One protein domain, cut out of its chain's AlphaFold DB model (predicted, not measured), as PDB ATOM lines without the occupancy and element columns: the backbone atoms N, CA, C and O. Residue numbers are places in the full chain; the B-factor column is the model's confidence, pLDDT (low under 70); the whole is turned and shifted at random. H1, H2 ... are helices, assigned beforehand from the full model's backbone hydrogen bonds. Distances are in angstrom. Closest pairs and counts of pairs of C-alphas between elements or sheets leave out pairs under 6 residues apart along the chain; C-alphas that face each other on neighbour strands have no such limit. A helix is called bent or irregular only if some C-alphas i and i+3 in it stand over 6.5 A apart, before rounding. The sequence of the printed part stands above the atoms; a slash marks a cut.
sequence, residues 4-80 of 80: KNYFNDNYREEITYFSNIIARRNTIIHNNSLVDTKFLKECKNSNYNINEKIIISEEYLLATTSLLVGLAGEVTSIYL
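Overview. This is residues 4 to 80 of the 80 residues of an uncharacterized protein of Streptococcus pneumoniae (UniProt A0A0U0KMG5). Two long helices, H2 and H4, pack steeply, residues 14 to 21 of H2 on residues 64 to 71 of H4; short H3 folds back along H2, and short H1 precedes H2 at a steep angle. The 77 printed residues, with four named helices, H1 to H4, and no named strand, are all helix in class. The whole is only just loose, close to compact (radius of gyration of the C-alphas 14.0 A), and elongated, spanning 44 by 25 by 20 A.

Along the chain. H1, residues 4 to 10, begins at C-alpha 4 (16.333, 18.556, -89.053), measures 11.0 A and is only just irregular, C-alphas 4 and 7 being 6.7 A apart. H2, residues 12 to 30, measures 27.0 A; H3, residues 37 to 42, 8.7 A. H4, residues 58 to 79, measures 32.0 A and ends at C-alpha 79 (25.851, 25.275, -81.734).

Arrangement. H1 is close to H2 but not clearly touching, the closest C-alphas, of Asn 8 and Ile 15, 7.0 A apart. Residues 19 to 27 of H2 touch H3, a helical hairpin at a shallow tilt of 28 degrees; the closest C-alphas, of Ala 23 and Phe 39, are 5.9 A apart. H2 touches H4 at a steep tilt of 54 degrees, opposite ways, the closest C-alphas, of Glu 14 and Leu 67, 6.9 A apart. H4 is apart from H1 and H3. Every O i to N i+4 pair is within hydrogen-bond range in H2, H3 and H4, and 2 of 3 in H1.

Size, cuts and confidence. The C-alphas farthest apart, of Asn 51 and Leu 80, are 44.8 A apart. The printed part has no cut; the link of residues 43 to 57 is long. Residue 4 alone has pLDDT under 70.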
ATOM      1  N   LYS A   4      17.406  19.463 -88.640       63.44
ATOM      2  CA  LYS A   4      16.333  18.556 -89.053       63.44
ATOM      3  C   LYS A   4      16.823  17.266 -89.718       63.44
ATOM      4  O   LYS A   4      16.231  16.216 -89.479       63.44
ATOM      5  N   ASN A   5      17.873  17.332 -90.535       79.12
ATOM      6  CA  ASN A   5      18.393  16.138 -91.214       79.12
ATOM      7  C   ASN A   5      19.524  15.488 -90.413       79.12
ATOM      8  O   ASN A   5      19.627  14.271 -90.381       79.12
ATOM      9  N   TYR A   6      20.288  16.281 -89.658       86.94
ATOM     10  CA  TYR A   6      21.458  15.802 -88.926       86.94
ATOM     11  C   TYR A   6      21.168  14.622 -87.986       86.94
ATOM     12  O   TYR A   6      21.833  13.593 -88.076       86.94
ATOM     13  N   PHE A   7      20.156  14.729 -87.121       88.44
ATOM     14  CA  PHE A   7      19.827  13.633 -86.201       88.44
ATOM     15  C   PHE A   7      19.166  12.444 -86.900       88.44
ATOM     16  O   PHE A   7      19.368  11.308 -86.489       88.44
ATOM     17  N   ASN A   8      18.411  12.679 -87.974       85.62
ATOM     18  CA  ASN A   8      17.828  11.583 -88.749       85.62
ATOM     19  C   ASN A   8      18.898  10.763 -89.480       85.62
ATOM     20  O   ASN A   8      18.741   9.550 -89.611       85.62
ATOM     21  N   ASP A   9      19.970  11.422 -89.921       88.62
ATOM     22  CA  ASP A   9      21.047  10.799 -90.686       88.62
ATOM     23  C   ASP A   9      22.089  10.127 -89.775       88.62
ATOM     24  O   ASP A   9      22.600   9.065 -90.123       88.62
ATOM     25  N   ASN A  10      22.381  10.713 -88.605       90.81
ATOM     26  CA  ASN A  10      23.477  10.267 -87.729       90.81
ATOM     27  C   ASN A  10      23.020   9.566 -86.439       90.81
ATOM     28  O   ASN A  10      23.780   8.784 -85.882       90.81
ATOM     29  N   TYR A  11      21.791   9.812 -85.981       92.06
ATOM     30  CA  TYR A  11      21.285   9.386 -84.666       92.06
ATOM     31  C   TYR A  11      19.872   8.792 -84.771       92.06
ATOM     32  O   TYR A  11      18.949   9.091 -84.001       92.06
ATOM     33  N   ARG A  12      19.652   7.990 -85.818       90.75
ATOM     34  CA  ARG A  12      18.327   7.470 -86.176       90.75
ATOM     35  C   ARG A  12      17.722   6.597 -85.075       90.75
ATOM     36  O   ARG A  12      16.504   6.620 -84.868       90.75
ATOM     37  N   GLU A  13      18.549   5.811 -84.394       91.81
ATOM     38  CA  GLU A  13      18.100   4.950 -83.300       91.81
ATOM     39  C   GLU A  13      17.668   5.791 -82.097       91.81
ATOM     40  O   GLU A  13      16.572   5.606 -81.572       91.81
ATOM     41  N   GLU A  14      18.463   6.789 -81.726       93.12
ATOM     42  CA  GLU A  14      18.206   7.723 -80.634       93.12
ATOM     43  C   GLU A  14      16.910   8.506 -80.855       93.12
ATOM     44  O   GLU A  14      16.085   8.614 -79.947       93.12
ATOM     45  N   ILE A  15      16.672   8.989 -82.078       92.75
ATOM     46  CA  ILE A  15      15.416   9.662 -82.444       92.75
ATOM     47  C   ILE A  15      14.221   8.703 -82.396       92.75
ATOM     48  O   ILE A  15      13.114   9.094 -82.001       92.75
ATOM     49  N   THR A  16      14.430   7.431 -82.735       91.81
ATOM     50  CA  THR A  16      13.398   6.398 -82.590       91.81
ATOM     51  C   THR A  16      13.072   6.165 -81.112       91.81
ATOM     52  O   THR A  16      11.899   6.163 -80.732       91.81
ATOM     53  N   TYR A  17      14.082   6.049 -80.246       92.75
ATOM     54  CA  TYR A  17      13.877   5.927 -78.803       92.75
ATOM     55  C   TYR A  17      13.213   7.170 -78.201       92.75
ATOM     56  O   TYR A  17      12.294   7.037 -77.391       92.75
ATOM     57  N   PHE A  18      13.599   8.367 -78.641       94.06
ATOM     58  CA  PHE A  18      12.967   9.618 -78.230       94.06
ATOM     59  C   PHE A  18      11.477   9.650 -78.596       94.06
ATOM     60  O   PHE A  18      10.632   9.992 -77.765       94.06
ATOM     61  N   SER A  19      11.131   9.202 -79.803       93.44
ATOM     62  CA  SER A  19       9.733   9.075 -80.234       93.44
ATOM     63  C   SER A  19       8.953   8.090 -79.353       93.44
ATOM     64  O   SER A  19       7.834   8.387 -78.930       93.44
ATOM     65  N   ASN A  20       9.563   6.958 -78.985       94.12
ATOM     66  CA  ASN A  20       8.954   5.981 -78.078       94.12
ATOM     67  C   ASN A  20       8.725   6.549 -76.665       94.12
ATOM     68  O   ASN A  20       7.715   6.234 -76.030       94.12
ATOM     69  N   ILE A  21       9.629   7.400 -76.164       95.19
ATOM     70  CA  ILE A  21       9.462   8.093 -74.876       95.19
ATOM     71  C   ILE A  21       8.229   9.004 -74.914       95.19
ATOM     72  O   ILE A  21       7.429   8.997 -73.976       95.19
ATOM     73  N   ILE A  22       8.039   9.751 -76.007       95.75
ATOM     74  CA  ILE A  22       6.861  10.610 -76.198       95.75
ATOM     75  C   ILE A  22       5.581   9.772 -76.217       95.75
ATOM     76  O   ILE A  22       4.629  10.100 -75.503       95.75
ATOM     77  N   ALA A  23       5.563   8.678 -76.981       95.06
ATOM     78  CA  ALA A  23       4.422   7.771 -77.052       95.06
ATOM     79  C   ALA A  23       4.058   7.206 -75.666       95.06
ATOM     80  O   ALA A  23       2.911   7.327 -75.235       95.06
ATOM     81  N   ARG A  24       5.041   6.693 -74.905       95.12
ATOM     82  CA  ARG A  24       4.829   6.211 -73.524       95.12
ATOM     83  C   ARG A  24       4.266   7.299 -72.618       95.12
ATOM     84  O   ARG A  24       3.289   7.053 -71.914       95.12
ATOM     85  N   ARG A  25       4.842   8.507 -72.650       95.38
ATOM     86  CA  ARG A  25       4.360   9.646 -71.854       95.38
ATOM     87  C   ARG A  25       2.907   9.984 -72.186       95.38
ATOM     88  O   ARG A  25       2.110  10.192 -71.275       95.38
ATOM     89  N   ASN A  26       2.545   9.993 -73.466       95.75
ATOM     90  CA  ASN A  26       1.175  10.257 -73.898       95.75
ATOM     91  C   ASN A  26       0.202   9.184 -73.399       95.75
ATOM     92  O   ASN A  26      -0.854   9.519 -72.872       95.75
ATOM     93  N   THR A  27       0.567   7.908 -73.512       96.62
ATOM     94  CA  THR A  27      -0.261   6.793 -73.037       96.62
ATOM     95  C   THR A  27      -0.455   6.818 -71.521       96.62
ATOM     96  O   THR A  27      -1.568   6.608 -71.036       96.62
ATOM     97  N   ILE A  28       0.598   7.135 -70.762       95.50
ATOM     98  CA  ILE A  28       0.529   7.263 -69.301       95.50
ATOM     99  C   ILE A  28      -0.439   8.372 -68.889       95.50
ATOM    100  O   ILE A  28      -1.301   8.131 -68.045       95.50
ATOM    101  N   ILE A  29      -0.335   9.554 -69.506       95.62
ATOM    102  CA  ILE A  29      -1.153  10.721 -69.146       95.62
ATOM    103  C   ILE A  29      -2.602  10.571 -69.616       95.62
ATOM    104  O   ILE A  29      -3.523  10.922 -68.883       95.62
ATOM    105  N   HIS A  30      -2.817  10.091 -70.842       93.25
ATOM    106  CA  HIS A  30      -4.116  10.219 -71.506       93.25
ATOM    107  C   HIS A  30      -4.913   8.920 -71.598       93.25
ATOM    108  O   HIS A  30      -6.117   8.990 -71.823       93.25
ATOM    109  N   ASN A  31      -4.285   7.755 -71.420       94.75
ATOM    110  CA  ASN A  31      -4.955   6.467 -71.610       94.75
ATOM    111  C   ASN A  31      -4.905   5.570 -70.369       94.75
ATOM    112  O   ASN A  31      -4.810   4.352 -70.482       94.75
ATOM    113  N   ASN A  32      -4.915   6.156 -69.166       95.38
ATOM    114  CA  ASN A  32      -4.806   5.418 -67.898       95.38
ATOM    115  C   ASN A  32      -3.599   4.462 -67.850       95.38
ATOM    116  O   ASN A  32      -3.636   3.422 -67.189       95.38
ATOM    117  N   SER A  33      -2.520   4.816 -68.559       95.94
ATOM    118  CA  SER A  33      -1.338   3.967 -68.759       95.94
ATOM    119  C   SER A  33      -1.594   2.650 -69.500       95.94
ATOM    120  O   SER A  33      -0.725   1.789 -69.480       95.94
ATOM    121  N   LEU A  34      -2.739   2.470 -70.157       97.81
ATOM    122  CA  LEU A  34      -3.063   1.270 -70.927       97.81
ATOM    123  C   LEU A  34      -2.585   1.404 -72.369       97.81
ATOM    124  O   LEU A  34      -2.794   2.426 -73.016       97.81
ATOM    125  N   VAL A  35      -1.971   0.358 -72.899       96.50
ATOM    126  CA  VAL A  35      -1.509   0.316 -74.285       96.50
ATOM    127  C   VAL A  35      -2.695   0.229 -75.242       96.50
ATOM    128  O   VAL A  35      -3.565  -0.628 -75.100       96.50
ATOM    129  N   ASP A  36      -2.713   1.097 -76.250       95.25
ATOM    130  CA  ASP A  36      -3.711   1.106 -77.315       95.25
ATOM    131  C   ASP A  36      -3.076   0.909 -78.701       95.25
ATOM    132  O   ASP A  36      -1.864   0.766 -78.879       95.25
ATOM    133  N   THR A  37      -3.925   0.902 -79.727       94.69
ATOM    134  CA  THR A  37      -3.469   0.753 -81.113       94.69
ATOM    135  C   THR A  37      -2.629   1.935 -81.594       94.69
ATOM    136  O   THR A  37      -1.806   1.760 -82.492       94.69
ATOM    137  N   LYS A  38      -2.811   3.133 -81.019       94.19
ATOM    138  CA  LYS A  38      -1.995   4.308 -81.336       94.19
ATOM    139  C   LYS A  38      -0.571   4.111 -80.822       94.19
ATOM    140  O   LYS A  38       0.367   4.238 -81.603       94.19
ATOM    141  N   PHE A  39      -0.422   3.707 -79.564       95.88
ATOM    142  CA  PHE A  39       0.863   3.403 -78.950       95.88
ATOM    143  C   PHE A  39       1.644   2.357 -79.749       95.88
ATOM    144  O   PHE A  39       2.806   2.582 -80.070       95.88
ATOM    145  N   LEU A  40       1.009   1.243 -80.136       94.31
ATOM    146  CA  LEU A  40       1.675   0.182 -80.906       94.31
ATOM    147  C   LEU A  40       2.100   0.635 -82.313       94.31
ATOM    148  O   LEU A  40       3.114   0.173 -82.834       94.31
ATOM    149  N   LYS A  41       1.354   1.557 -82.935       92.44
ATOM    150  CA  LYS A  41       1.738   2.157 -84.224       92.44
ATOM    151  C   LYS A  41       2.945   3.083 -84.093       92.44
ATOM    152  O   LYS A  41       3.769   3.120 -85.006       92.44
ATOM    153  N   GLU A  42       3.020   3.831 -82.994       92.06
ATOM    154  CA  GLU A  42       4.125   4.747 -82.692       92.06
ATOM    155  C   GLU A  42       5.380   3.974 -82.244       92.06
ATOM    156  O   GLU A  42       6.479   4.279 -82.696       92.06
ATOM    157  N   CYS A  43       5.211   2.909 -81.455       92.31
ATOM    158  CA  CYS A  43       6.282   2.063 -80.924       92.31
ATOM    159  C   CYS A  43       6.352   0.707 -81.652       92.31
ATOM    160  O   CYS A  43       6.085  -0.339 -81.059       92.31
ATOM    161  N   LYS A  44       6.731   0.708 -82.939       78.00
ATOM    162  CA  LYS A  44       6.626  -0.464 -83.842       78.00
ATOM    163  C   LYS A  44       7.348  -1.750 -83.400       78.00
ATOM    164  O   LYS A  44       7.016  -2.810 -83.914       78.00
ATOM    165  N   ASN A  45       8.277  -1.668 -82.447       77.06
ATOM    166  CA  ASN A  45       9.029  -2.810 -81.904       77.06
ATOM    167  C   ASN A  45       8.814  -2.988 -80.392       77.06
ATOM    168  O   ASN A  45       9.693  -3.473 -79.683       77.06
ATOM    169  N   SER A  46       7.685  -2.518 -79.858       85.69
ATOM    170  CA  SER A  46       7.386  -2.707 -78.442       85.69
ATOM    171  C   SER A  46       6.923  -4.139 -78.167       85.69
ATOM    172  O   SER A  46       6.147  -4.690 -78.943       85.69
ATOM    173  N   ASN A  47       7.320  -4.695 -77.023       89.75
ATOM    174  CA  ASN A  47       6.850  -6.003 -76.549       89.75
ATOM    175  C   ASN A  47       5.521  -5.920 -75.772       89.75
ATOM    176  O   ASN A  47       5.158  -6.871 -75.088       89.75
ATOM    177  N   TYR A  48       4.828  -4.780 -75.834       93.38
ATOM    178  CA  TYR A  48       3.572  -4.576 -75.122       93.38
ATOM    179  C   TYR A  48       2.384  -5.179 -75.868       93.38
ATOM    180  O   TYR A  48       2.302  -5.125 -77.096       93.38
ATOM    181  N   ASN A  49       1.403  -5.647 -75.103       95.19
ATOM    182  CA  ASN A  49       0.107  -6.081 -75.605       95.19
ATOM    183  C   ASN A  49      -0.949  -4.979 -75.457       95.19
ATOM    184  O   ASN A  49      -0.847  -4.106 -74.598       95.19
ATOM    185  N   ILE A  50      -2.008  -5.025 -76.270       95.44
ATOM    186  CA  ILE A  50      -3.161  -4.123 -76.104       95.44
ATOM    187  C   ILE A  50      -3.756  -4.301 -74.698       95.44
ATOM    188  O   ILE A  50      -3.911  -5.425 -74.227       95.44
ATOM    189  N   ASN A  51      -4.117  -3.187 -74.056       96.62
ATOM    190  CA  ASN A  51      -4.585  -3.081 -72.668       96.62
ATOM    191  C   ASN A  51      -3.555  -3.477 -71.599       96.62
ATOM    192  O   ASN A  51      -3.887  -3.502 -70.415       96.62
ATOM    193  N   GLU A  52      -2.306  -3.749 -71.976       97.31
ATOM    194  CA  GLU A  52      -1.234  -3.896 -71.002       97.31
ATOM    195  C   GLU A  52      -0.947  -2.545 -70.343       97.31
ATOM    196  O   GLU A  52      -0.954  -1.500 -71.001       97.31
ATOM    197  N   LYS A  53      -0.719  -2.550 -69.029       96.88
ATOM    198  CA  LYS A  53      -0.403  -1.328 -68.295       96.88
ATOM    199  C   LYS A  53       1.090  -1.039 -68.396       96.88
ATOM    200  O   LYS A  53       1.910  -1.847 -67.973       96.88
ATOM    201  N   ILE A  54       1.439   0.139 -68.895       95.69
ATOM    202  CA  ILE A  54       2.814   0.634 -68.912       95.69
ATOM    203  C   ILE A  54       3.252   0.907 -67.473       95.69
ATOM    204  O   ILE A  54       2.604   1.663 -66.745       95.69
ATOM    205  N   ILE A  55       4.379   0.313 -67.085       93.38
ATOM    206  CA  ILE A  55       5.038   0.539 -65.799       93.38
ATOM    207  C   ILE A  55       6.393   1.189 -66.074       93.38
ATOM    208  O   ILE A  55       7.162   0.735 -66.921       93.38
ATOM    209  N   ILE A  56       6.675   2.277 -65.362       93.06
ATOM    210  CA  ILE A  56       7.967   2.955 -65.412       93.06
ATOM    211  C   ILE A  56       8.918   2.227 -64.464       93.06
ATOM    212  O   ILE A  56       8.789   2.354 -63.249       93.06
ATOM    213  N   SER A  57       9.836   1.441 -65.028       94.50
ATOM    214  CA  SER A  57      10.906   0.800 -64.262       94.50
ATOM    215  C   SER A  57      12.086   1.752 -64.051       94.50
ATOM    216  O   SER A  57      12.225   2.762 -64.751       94.50
ATOM    217  N   GLU A  58      12.953   1.425 -63.095       97.00
ATOM    218  CA  GLU A  58      14.187   2.173 -62.850       97.00
ATOM    219  C   GLU A  58      15.109   2.150 -64.077       97.00
ATOM    220  O   GLU A  58      15.623   3.187 -64.495       97.00
ATOM    221  N   GLU A  59      15.236   0.997 -64.734       95.44
ATOM    222  CA  GLU A  59      16.043   0.835 -65.946       95.44
ATOM    223  C   GLU A  59      15.528   1.726 -67.078       95.44
ATOM    224  O   GLU A  59      16.312   2.347 -67.798       95.44
ATOM    225  N   TYR A  60      14.203   1.841 -67.217       93.75
ATOM    226  CA  TYR A  60      13.609   2.749 -68.190       93.75
ATOM    227  C   TYR A  60      13.932   4.213 -67.880       93.75
ATOM    228  O   TYR A  60      14.230   4.974 -68.803       93.75
ATOM    229  N   LEU A  61      13.873   4.620 -66.607       95.69
ATOM    230  CA  LEU A  61      14.217   5.982 -66.199       95.69
ATOM    231  C   LEU A  61      15.682   6.296 -66.504       95.69
ATOM    232  O   LEU A  61      15.964   7.322 -67.119       95.69
ATOM    233  N   LEU A  62      16.598   5.396 -66.142       97.69
ATOM    234  CA  LEU A  62      18.029   5.554 -66.402       97.69
ATOM    235  C   LEU A  62      18.324   5.665 -67.902       97.69
ATOM    236  O   LEU A  62      19.023   6.589 -68.327       97.69
ATOM    237  N   ALA A  63      17.750   4.774 -68.717       94.94
ATOM    238  CA  ALA A  63      17.920   4.800 -70.167       94.94
ATOM    239  C   ALA A  63      17.347   6.086 -70.788       94.94
ATOM    240  O   ALA A  63      17.996   6.721 -71.619       94.94
ATOM    241  N   THR A  64      16.158   6.505 -70.343       96.19
ATOM    242  CA  THR A  64      15.494   7.727 -70.824       96.19
ATOM    243  C   THR A  64      16.320   8.968 -70.508       96.19
ATOM    244  O   THR A  64      16.569   9.781 -71.395       96.19
ATOM    245  N   THR A  65      16.786   9.115 -69.266       97.62
ATOM    246  CA  THR A  65      17.614  10.259 -68.865       97.62
ATOM    247  C   THR A  65      18.928  10.289 -69.638       97.62
ATOM    248  O   THR A  65      19.307  11.343 -70.142       97.62
ATOM    249  N   SER A  66      19.589   9.139 -69.791       97.69
ATOM    250  CA  SER A  66      20.858   9.046 -70.525       97.69
ATOM    251  C   SER A  66      20.704   9.490 -71.981       97.69
ATOM    252  O   SER A  66      21.500  10.291 -72.467       97.69
ATOM    253  N   LEU A  67      19.640   9.040 -72.656       97.00
ATOM    254  CA  LEU A  67      19.334   9.448 -74.025       97.00
ATOM    255  C   LEU A  67      19.102  10.961 -74.134       97.00
ATOM    256  O   LEU A  67      19.675  11.615 -75.000       97.00
ATOM    257  N   LEU A  68      18.263  11.523 -73.257       96.50
ATOM    258  CA  LEU A  68      17.919  12.947 -73.301       96.50
ATOM    259  C   LEU A  68      19.137  13.840 -73.035       96.50
ATOM    260  O   LEU A  68      19.306  14.853 -73.710       96.50
ATOM    261  N   VAL A  69      19.996  13.450 -72.090       97.62
ATOM    262  CA  VAL A  69      21.252  14.156 -71.806       97.62
ATOM    263  C   VAL A  69      22.215  14.056 -72.990       97.62
ATOM    264  O   VAL A  69      22.800  15.069 -73.366       97.62
ATOM    265  N   GLY A  70      22.343  12.880 -73.612       95.88
ATOM    266  CA  GLY A  70      23.182  12.688 -74.798       95.88
ATOM    267  C   GLY A  70      22.747  13.569 -75.970       95.88
ATOM    268  O   GLY A  70      23.559  14.311 -76.518       95.88
ATOM    269  N   LEU A  71      21.449  13.574 -76.289       94.00
ATOM    270  CA  LEU A  71      20.891  14.439 -77.332       94.00
ATOM    271  C   LEU A  71      21.116  15.926 -77.027       94.00
ATOM    272  O   LEU A  71      21.471  16.690 -77.921       94.00
ATOM    273  N   ALA A  72      20.938  16.350 -75.773       94.56
ATOM    274  CA  ALA A  72      21.188  17.733 -75.373       94.56
ATOM    275  C   ALA A  72      22.671  18.120 -75.505       94.56
ATOM    276  O   ALA A  72      22.977  19.217 -75.979       94.56
ATOM    277  N   GLY A  73      23.584  17.224 -75.121       95.50
ATOM    278  CA  GLY A  73      25.025  17.411 -75.287       95.50
ATOM    279  C   GLY A  73      25.418  17.564 -76.754       95.50
ATOM    280  O   GLY A  73      26.164  18.478 -77.091       95.50
ATOM    281  N   GLU A  74      24.834  16.745 -77.627       93.62
ATOM    282  CA  GLU A  74      25.101  16.801 -79.063       93.62
ATOM    283  C   GLU A  74      24.536  18.063 -79.720       93.62
ATOM    284  O   GLU A  74      25.187  18.703 -80.537       93.62
ATOM    285  N   VAL A  75      23.337  18.499 -79.330       92.56
ATOM    286  CA  VAL A  75      22.843  19.808 -79.779       92.56
ATOM    287  C   VAL A  75      23.785  20.914 -79.303       92.56
ATOM    288  O   VAL A  75      24.114  21.809 -80.071       92.56
ATOM    289  N   THR A  76      24.257  20.853 -78.061       93.69
ATOM    290  CA  THR A  76      25.167  21.870 -77.521       93.69
ATOM    291  C   THR A  76      26.477  21.936 -78.310       93.69
ATOM    292  O   THR A  76      26.897  23.035 -78.657       93.69
ATOM    293  N   SER A  77      27.078  20.792 -78.655       91.12
ATOM    294  CA  SER A  77      28.343  20.724 -79.406       91.12
ATOM    295  C   SER A  77      28.243  21.251 -80.842       91.12
ATOM    296  O   SER A  77      29.234  21.704 -81.407       91.12
ATOM    297  N   ILE A  78      27.056  21.203 -81.452       88.44
ATOM    298  CA  ILE A  78      26.833  21.712 -82.813       88.44
ATOM    299  C   ILE A  78      26.723  23.242 -82.840       88.44
ATOM    300  O   ILE A  78      27.046  23.862 -83.856       88.44
ATOM    301  N   TYR A  79      26.210  23.851 -81.767       82.69
ATOM    302  CA  TYR A  79      25.851  25.275 -81.734       82.69
ATOM    303  C   TYR A  79      26.787  26.159 -80.904       82.69
ATOM    304  O   TYR A  79      26.711  27.381 -81.056       82.69
ATOM    305  N   LEU A  80      27.632  25.579 -80.048       78.81
ATOM    306  CA  LEU A  80      28.620  26.281 -79.221       78.81
ATOM    307  C   LEU A  80      30.038  25.826 -79.570       78.81
ATOM    308  O   LEU A  80      30.908  26.721 -79.663       78.81
TER     309      LEU A  80